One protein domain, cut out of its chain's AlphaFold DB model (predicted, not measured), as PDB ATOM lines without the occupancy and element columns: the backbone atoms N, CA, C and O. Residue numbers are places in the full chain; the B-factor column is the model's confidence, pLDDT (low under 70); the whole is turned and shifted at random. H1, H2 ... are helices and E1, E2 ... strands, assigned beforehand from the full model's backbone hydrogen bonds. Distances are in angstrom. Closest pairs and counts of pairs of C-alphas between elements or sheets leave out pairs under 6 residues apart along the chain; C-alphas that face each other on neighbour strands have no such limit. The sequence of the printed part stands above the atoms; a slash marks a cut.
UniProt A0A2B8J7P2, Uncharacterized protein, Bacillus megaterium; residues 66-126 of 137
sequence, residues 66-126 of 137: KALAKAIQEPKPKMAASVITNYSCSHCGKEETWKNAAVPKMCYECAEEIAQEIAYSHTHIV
ATOM      1  N   LYS A  66     139.067 174.063 193.893       86.38
ATOM      2  CA  LYS A  66     138.892 173.004 194.900       86.38
ATOM      3  C   LYS A  66     137.443 172.553 194.983       86.38
ATOM      4  O   LYS A  66     137.175 171.359 195.112       86.38
ATOM      5  N   ALA A  67     136.506 173.496 194.922       86.44
ATOM      6  CA  ALA A  67     135.086 173.172 194.896       86.44
ATOM      7  C   ALA A  67     134.722 172.388 193.627       86.44
ATOM      8  O   ALA A  67     134.009 171.387 193.704       86.44
ATOM      9  N   LEU A  68     135.267 172.793 192.475       86.88
ATOM     10  CA  LEU A  68     135.041 172.113 191.204       86.88
ATOM     11  C   LEU A  68     135.684 170.719 191.172       86.88
ATOM     12  O   LEU A  68     135.021 169.767 190.776       86.88
ATOM     13  N   ALA A  69     136.924 170.571 191.644       88.50
ATOM     14  CA  ALA A  69     137.605 169.279 191.735       88.50
ATOM     15  C   ALA A  69     136.812 168.290 192.599       88.50
ATOM     16  O   ALA A  69     136.580 167.152 192.192       88.50
ATOM     17  N   LYS A  70     136.304 168.744 193.754       87.06
ATOM     18  CA  LYS A  70     135.402 167.938 194.589       87.06
ATOM     19  C   LYS A  70     134.136 167.545 193.837       87.06
ATOM     20  O   LYS A  70     133.782 166.376 193.857       87.06
ATOM     21  N   ALA A  71     133.490 168.481 193.144       85.69
ATOM     22  CA  ALA A  71     132.275 168.198 192.381       85.69
ATOM     23  C   ALA A  71     132.506 167.225 191.207       85.69
ATOM     24  O   ALA A  71     131.616 166.446 190.876       85.69
ATOM     25  N   ILE A  72     133.688 167.258 190.581       85.44
ATOM     26  CA  ILE A  72     134.089 166.314 189.529       85.44
ATOM     27  C   ILE A  72     134.346 164.923 190.123       85.44
ATOM     28  O   ILE A  72     133.923 163.919 189.545       85.44
ATOM     29  N   GLN A  73     135.044 164.860 191.259       87.06
ATOM     30  CA  GLN A  73     135.354 163.605 191.931       87.06
ATOM     31  C   GLN A  73     134.086 162.952 192.494       87.06
ATOM     32  O   GLN A  73     133.914 161.744 192.365       87.06
ATOM     33  N   GLU A  74     133.203 163.729 193.121       84.00
ATOM     34  CA  GLU A  74     132.127 163.207 193.953       84.00
ATOM     35  C   GLU A  74     131.142 162.332 193.149       84.00
ATOM     36  O   GLU A  74     130.464 162.799 192.225       84.00
ATOM     37  N   PRO A  75     131.028 161.033 193.479       77.19
ATOM     38  CA  PRO A  75     130.107 160.147 192.792       77.19
ATOM     39  C   PRO A  75     128.680 160.469 193.232       77.19
ATOM     40  O   PRO A  75     128.408 160.537 194.426       77.19
ATOM     41  N   LYS A  76     127.740 160.604 192.287       72.19
ATOM     42  CA  LYS A  76     126.311 160.793 192.606       72.19
ATOM     43  C   LYS A  76     125.785 159.557 193.356       72.19
ATOM     44  O   LYS A  76     125.621 158.509 192.719       72.19
ATOM     45  N   PRO A  77     125.520 159.630 194.675       66.38
ATOM     46  CA  PRO A  77     125.161 158.447 195.438       66.38
ATOM     47  C   PRO A  77     123.724 158.033 195.106       66.38
ATOM     48  O   PRO A  77     122.809 158.854 195.115       66.38
ATOM     49  N   LYS A  78     123.513 156.744 194.819       66.31
ATOM     50  CA  LYS A  78     122.167 156.152 194.695       66.31
ATOM     51  C   LYS A  78     121.680 155.516 196.000       66.31
ATOM     52  O   LYS A  78     120.481 155.337 196.170       66.31
ATOM     53  N   MET A  79     122.594 155.178 196.913       62.97
ATOM     54  CA  MET A  79     122.300 154.599 198.228       62.97
ATOM     55  C   MET A  79     123.324 155.092 199.257       62.97
ATOM     56  O   MET A  79     124.519 155.147 198.967       62.97
ATOM     57  N   ALA A  80     122.853 155.443 200.454       60.84
ATOM     58  CA  ALA A  80     123.679 155.905 201.565       60.84
ATOM     59  C   ALA A  80     124.187 154.708 202.387       60.84
ATOM     60  O   ALA A  80     123.665 154.408 203.456       60.84
ATOM     61  N   ALA A  81     125.183 153.996 201.860       67.31
ATOM     62  CA  ALA A  81     125.907 152.966 202.602       67.31
ATOM     63  C   ALA A  81     127.365 153.410 202.787       67.31
ATOM     64  O   ALA A  81     128.116 153.528 201.813       67.31
ATOM     65  N   SER A  82     127.740 153.674 204.042       74.62
ATOM     66  CA  SER A  82     129.117 153.981 204.442       74.62
ATOM     67  C   SER A  82     129.906 152.676 204.502       74.62
ATOM     68  O   SER A  82     129.674 151.844 205.378       74.62
ATOM     69  N   VAL A  83     130.779 152.467 203.520       81.88
ATOM     70  CA  VAL A  83     131.627 151.278 203.378       81.88
ATOM     71  C   VAL A  83     132.961 151.744 202.814       81.88
ATOM     72  O   VAL A  83     132.976 152.534 201.872       81.88
ATOM     73  N   ILE A  84     134.068 151.251 203.373       85.62
ATOM     74  CA  ILE A  84     135.397 151.506 202.813       85.62
ATOM     75  C   ILE A  84     135.555 150.653 201.556       85.62
ATOM     76  O   ILE A  84     135.531 149.426 201.628       85.62
ATOM     77  N   THR A  85     135.693 151.306 200.412       84.62
ATOM     78  CA  THR A  85     135.821 150.669 199.103       84.62
ATOM     79  C   THR A  85     137.125 151.087 198.448       84.62
ATOM     80  O   THR A  85     137.469 152.267 198.401       84.62
ATOM     81  N   ASN A  86     137.867 150.114 197.932       88.88
ATOM     82  CA  ASN A  86     139.041 150.398 197.121       88.88
ATOM     83  C   ASN A  86     138.583 150.660 195.687       88.88
ATOM     84  O   ASN A  86     137.712 149.955 195.170       88.88
ATOM     85  N   TYR A  87     139.166 151.665 195.049       88.69
ATOM     86  CA  TYR A  87     138.907 151.980 193.652       88.69
ATOM     87  C   TYR A  87     140.205 152.359 192.945       88.69
ATOM     88  O   TYR A  87     141.144 152.853 193.564       88.69
ATOM     89  N   SER A  88     140.244 152.130 191.636       90.38
ATOM     90  CA  SER A  88     141.316 152.609 190.768       90.38
ATOM     91  C   SER A  88     140.823 153.827 189.992       90.38
ATOM     92  O   SER A  88     139.716 153.827 189.441       90.38
ATOM     93  N   CYS A  89     141.635 154.880 189.956       90.56
ATOM     94  CA  CYS A  89     141.380 156.051 189.138       90.56
ATOM     95  C   CYS A  89     141.379 155.656 187.659       90.56
ATOM     96  O   CYS A  89     142.391 155.201 187.129       90.56
ATOM     97  N   SER A  90     140.279 155.918 186.951       87.31
ATOM     98  CA  SER A  90     140.180 155.603 185.518       87.31
ATOM     99  C   SER A  90     141.127 156.437 184.646       87.31
ATOM    100  O   SER A  90     141.326 156.103 183.483       87.31
ATOM    101  N   HIS A  91     141.683 157.532 185.179       87.69
ATOM    102  CA  HIS A  91     142.553 158.432 184.428       87.69
ATOM    103  C   HIS A  91     144.044 158.105 184.582       87.69
ATOM    104  O   HIS A  91     144.751 158.053 183.578       87.69
ATOM    105  N   CYS A  92     144.517 157.881 185.811       89.00
ATOM    106  CA  CYS A  92     145.938 157.655 186.107       89.00
ATOM    107  C   CYS A  92     146.250 156.247 186.639       89.00
ATOM    108  O   CYS A  92     147.414 155.921 186.851       89.00
ATOM    109  N   GLY A  93     145.232 155.419 186.891       87.06
ATOM    110  CA  GLY A  93     145.384 154.052 187.396       87.06
ATOM    111  C   GLY A  93     145.710 153.936 188.888       87.06
ATOM    112  O   GLY A  93     145.720 152.819 189.402       87.06
ATOM    113  N   LYS A  94     145.943 155.051 189.601       90.69
ATOM    114  CA  LYS A  94     146.233 155.049 191.046       90.69
ATOM    115  C   LYS A  94     145.102 154.395 191.841       90.69
ATOM    116  O   LYS A  94     143.930 154.676 191.592       90.69
ATOM    117  N   GLU A  95     145.468 153.557 192.803       89.94
ATOM    118  CA  GLU A  95     144.531 152.914 193.721       89.94
ATOM    119  C   GLU A  95     144.357 153.751 194.989       89.94
ATOM    120  O   GLU A  95     145.330 154.148 195.628       89.94
ATOM    121  N   GLU A  96     143.108 154.011 195.361       87.50
ATOM    122  CA  GLU A  96     142.745 154.791 196.540       87.50
ATOM    123  C   GLU A  96     141.561 154.152 197.273       87.50
ATOM    124  O   GLU A  96     140.811 153.337 196.732       87.50
ATOM    125  N   THR A  97     141.375 154.547 198.531       86.38
ATOM    126  CA  THR A  97     140.246 154.100 199.353       86.38
ATOM    127  C   THR A  97     139.202 155.201 199.485       86.38
ATOM    128  O   THR A  97     139.538 156.343 199.805       86.38
ATOM    129  N   TRP A  98     137.929 154.856 199.320       87.00
ATOM    130  CA  TRP A  98     136.794 155.760 199.458       87.00
ATOM    131  C   TRP A  98     135.866 155.314 200.587       87.00
ATOM    132  O   TRP A  98     135.751 154.130 200.875       87.00
ATOM    133  N   LYS A  99     135.190 156.259 201.249       83.50
ATOM    134  CA  LYS A  99     134.360 155.978 202.440       83.50
ATOM    135  C   LYS A  99     132.923 155.530 202.125       83.50
ATOM    136  O   LYS A  99     132.159 155.266 203.049       83.50
ATOM    137  N   ASN A 100     132.549 155.453 200.848       82.12
ATOM    138  CA  ASN A 100     131.198 155.103 200.406       82.12
ATOM    139  C   ASN A 100     131.208 153.915 199.441       82.12
ATOM    140  O   ASN A 100     132.170 153.710 198.707       82.12
ATOM    141  N   ALA A 101     130.086 153.194 199.356       76.75
ATOM    142  CA  ALA A 101     129.903 152.135 198.358       76.75
ATOM    143  C   ALA A 101     129.954 152.656 196.905       76.75
ATOM    144  O   ALA A 101     130.416 151.961 196.003       76.75
ATOM    145  N   ALA A 102     129.483 153.887 196.675       83.31
ATOM    146  CA  ALA A 102     129.641 154.568 195.396       83.31
ATOM    147  C   ALA A 102     131.035 155.200 195.334       83.31
ATOM    148  O   ALA A 102     131.305 156.171 196.047       83.31
ATOM    149  N   VAL A 103     131.900 154.636 194.493       83.62
ATOM    150  CA  VAL A 103     133.270 155.113 194.280       83.62
ATOM    151  C   VAL A 103     133.326 156.187 193.190       83.62
ATOM    152  O   VAL A 103     132.555 156.121 192.224       83.62
ATOM    153  N   PRO A 104     134.212 157.185 193.327       85.62
ATOM    154  CA  PRO A 104     134.473 158.158 192.277       85.62
ATOM    155  C   PRO A 104     135.117 157.477 191.059       85.62
ATOM    156  O   PRO A 104     135.720 156.410 191.160       85.62
ATOM    157  N   LYS A 105     134.999 158.096 189.880       85.38
ATOM    158  CA  LYS A 105     135.642 157.579 188.655       85.38
ATOM    159  C   LYS A 105     137.118 157.965 188.549       85.38
ATOM    160  O   LYS A 105     137.868 157.322 187.819       85.38
ATOM    161  N   MET A 106     137.524 159.026 189.238       89.81
ATOM    162  CA  MET A 106     138.876 159.570 189.193       89.81
ATOM    163  C   MET A 106     139.344 159.980 190.587       89.81
ATOM    164  O   MET A 106     138.518 160.250 191.458       89.81
ATOM    165  N   CYS A 107     140.661 160.020 190.785       90.06
ATOM    166  CA  CYS A 107     141.261 160.540 192.006       90.06
ATOM    167  C   CYS A 107     141.150 162.067 192.077       90.06
ATOM    168  O   CYS A 107     140.879 162.742 191.077       90.06
ATOM    169  N   TYR A 108     141.377 162.604 193.274       88.62
ATOM    170  CA  TYR A 108     141.282 164.039 193.520       88.62
ATOM    171  C   TYR A 108     142.314 164.832 192.710       88.62
ATOM    172  O   TYR A 108     141.973 165.872 192.162       88.62
ATOM    173  N   GLU A 109     143.538 164.318 192.566       89.12
ATOM    174  CA  GLU A 109     144.606 164.981 191.800       89.12
ATOM    175  C   GLU A 109     144.217 165.174 190.326       89.12
ATOM    176  O   GLU A 109     144.274 166.285 189.811       89.12
ATOM    177  N   CYS A 110     143.719 164.126 189.661       88.12
ATOM    178  CA  CYS A 110     143.243 164.239 188.279       88.12
ATOM    179  C   CYS A 110     142.020 165.163 188.162       88.12
ATOM    180  O   CYS A 110     141.865 165.872 187.169       88.12
ATOM    181  N   ALA A 111     141.137 165.166 189.165       88.88
ATOM    182  CA  ALA A 111     140.008 166.091 189.195       88.88
ATOM    183  C   ALA A 111     140.468 167.551 189.362       88.88
ATOM    184  O   ALA A 111     139.873 168.453 188.771       88.88
ATOM    185  N   GLU A 112     141.529 167.783 190.136       89.31
ATOM    186  CA  GLU A 112     142.147 169.092 190.330       89.31
ATOM    187  C   GLU A 112     142.829 169.592 189.055       89.31
ATOM    188  O   GLU A 112     142.604 170.738 188.677       89.31
ATOM    189  N   GLU A 113     143.562 168.739 188.336       88.12
ATOM    190  CA  GLU A 113     144.149 169.078 187.030       88.12
ATOM    191  C   GLU A 113     143.075 169.533 186.029       88.12
ATOM    192  O   GLU A 113     143.189 170.599 185.419       88.12
ATOM    193  N   ILE A 114     141.974 168.782 185.918       86.81
ATOM    194  CA  ILE A 114     140.848 169.148 185.047       86.81
ATOM    195  C   ILE A 114     140.210 170.467 185.507       86.81
ATOM    196  O   ILE A 114     139.901 171.333 184.685       86.81
ATOM    197  N   ALA A 115     140.018 170.648 186.815       87.25
ATOM    198  CA  ALA A 115     139.455 171.876 187.364       87.25
ATOM    199  C   ALA A 115     140.355 173.098 187.111       87.25
ATOM    200  O   ALA A 115     139.838 174.178 186.827       87.25
ATOM    201  N   GLN A 116     141.681 172.939 187.159       87.25
ATOM    202  CA  GLN A 116     142.641 173.993 186.828       87.25
ATOM    203  C   GLN A 116     142.575 174.387 185.350       87.25
ATOM    204  O   GLN A 116     142.577 175.577 185.046       87.25
ATOM    205  N   GLU A 117     142.463 173.423 184.432       85.19
ATOM    206  CA  GLU A 117     142.303 173.705 182.997       85.19
ATOM    207  C   GLU A 117     140.979 174.437 182.700       85.19
ATOM    208  O   GLU A 117     140.931 175.396 181.918       85.19
ATOM    209  N   ILE A 118     139.896 174.058 183.385       83.81
ATOM    210  CA  ILE A 118     138.606 174.763 183.311       83.81
ATOM    211  C   ILE A 118     138.727 176.185 183.881       83.81
ATOM    212  O   ILE A 118     138.243 177.142 183.276       83.81
ATOM    213  N   ALA A 119     139.400 176.352 185.022       82.25
ATOM    214  CA  ALA A 119     139.623 177.660 185.628       82.25
ATOM    215  C   ALA A 119     140.508 178.558 184.751       82.25
ATOM    216  O   ALA A 119     140.221 179.747 184.625       82.25
ATOM    217  N   TYR A 120     141.521 178.002 184.086       83.06
ATOM    218  CA  TYR A 120     142.367 178.717 183.131       83.06
ATOM    219  C   TYR A 120     141.571 179.211 181.912       83.06
ATOM    220  O   TYR A 120     141.748 180.343 181.462       83.06
ATOM    221  N   SER A 121     140.644 178.391 181.413       79.94
ATOM    222  CA  SER A 121     139.800 178.692 180.248       79.94
ATOM    223  C   SER A 121     138.475 179.395 180.587       79.94
ATOM    224  O   SER A 121     137.640 179.591 179.701       79.94
ATOM    225  N   HIS A 122     138.278 179.839 181.837       72.88
ATOM    226  CA  HIS A 122     137.005 180.396 182.321       72.88
ATOM    227  C   HIS A 122     136.464 181.557 181.470       72.88
ATOM    228  O   HIS A 122     135.251 181.691 181.311       72.88
ATOM    229  N   THR A 123     137.341 182.370 180.874       68.62
ATOM    230  CA  THR A 123     136.973 183.495 179.998       68.62
ATOM    231  C   THR A 123     136.226 183.063 178.735       68.62
ATOM    232  O   THR A 123     135.472 183.859 178.176       68.62
ATOM    233  N   HIS A 124     136.402 181.816 178.293       67.88
ATOM    234  CA  HIS A 124     135.692 181.222 177.158       67.88
ATOM    235  C   HIS A 124     134.423 180.469 177.573       67.88
ATOM    236  O   HIS A 124     133.563 180.203 176.735       67.88
ATOM    237  N   ILE A 125     134.303 180.117 178.855       63.91
ATOM    238  CA  ILE A 125     133.230 179.270 179.390       63.91
ATOM    239  C   ILE A 125     132.106 180.124 179.983       63.91
ATOM    240  O   ILE A 125     130.924 179.826 179.808       63.91
ATOM    241  N   VAL A 126     132.454 181.210 180.673       60.69
ATOM    242  CA  VAL A 126     131.479 182.093 181.310       60.69
ATOM    243  C   VAL A 126     130.961 183.088 180.273       60.69
ATOM    244  O   VAL A 126     131.690 183.966 179.812       60.69
TER     245      VAL A 126
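AT A GLANCE: This is residues 66 to 126 of the 137 residues of an uncharacterized protein of Bacillus megaterium (UniProt A0A2B8J7P2). An antiparallel strand hairpin, E1 and E2, makes one end of an elongated shape; beyond it H1 packs on H2 at a steep angle, and residues 120 to 126, with H3, stick out at the other end. The printed part has 61 residues, with H1, E1, E2, H2 and H3 in that order, class mixed. It is only just loose, close to compact, with a radius of gyration of the C-alphas of 13.0 A and spans of 40 by 24 by 15 A.

HOW THE PARTS SIT: Start at H1, residues 66 to 73: it touches H2, residues 108 to 120, at a steep tilt of 58 degrees, opposite ways, closest at the C-alphas of Ala 69 and Ala 111, 4.7 A. Next find the hairpin of E1, residues 82 to 88, and E2, residues 95 to 100, antiparallel at 158 degrees, with N 98 and O 85 within hydrogen-bond range at 2.8 A. H3, residues 122 to 125, and H2 meet only through their link. In H1 and H2 every O i to N i+4 pair is within hydrogen-bond range; H3 is too short for one.

IN THESE COORDINATES: Find C-alpha 66 at (138.892, 173.004, 194.900), where H1 begins. E1 is 18.4 A long, E2 15.1 A and H2 18.0 A; H3 ends at C-alpha 125, (133.230, 179.270, 179.390).

THE WHOLE: The C-alphas of Val 83 and Thr 123, the two farthest apart, are 40.2 A apart. The printed part has no cut and no long link; pLDDT is under 70 at residues 77 to 81 and 123 to 126.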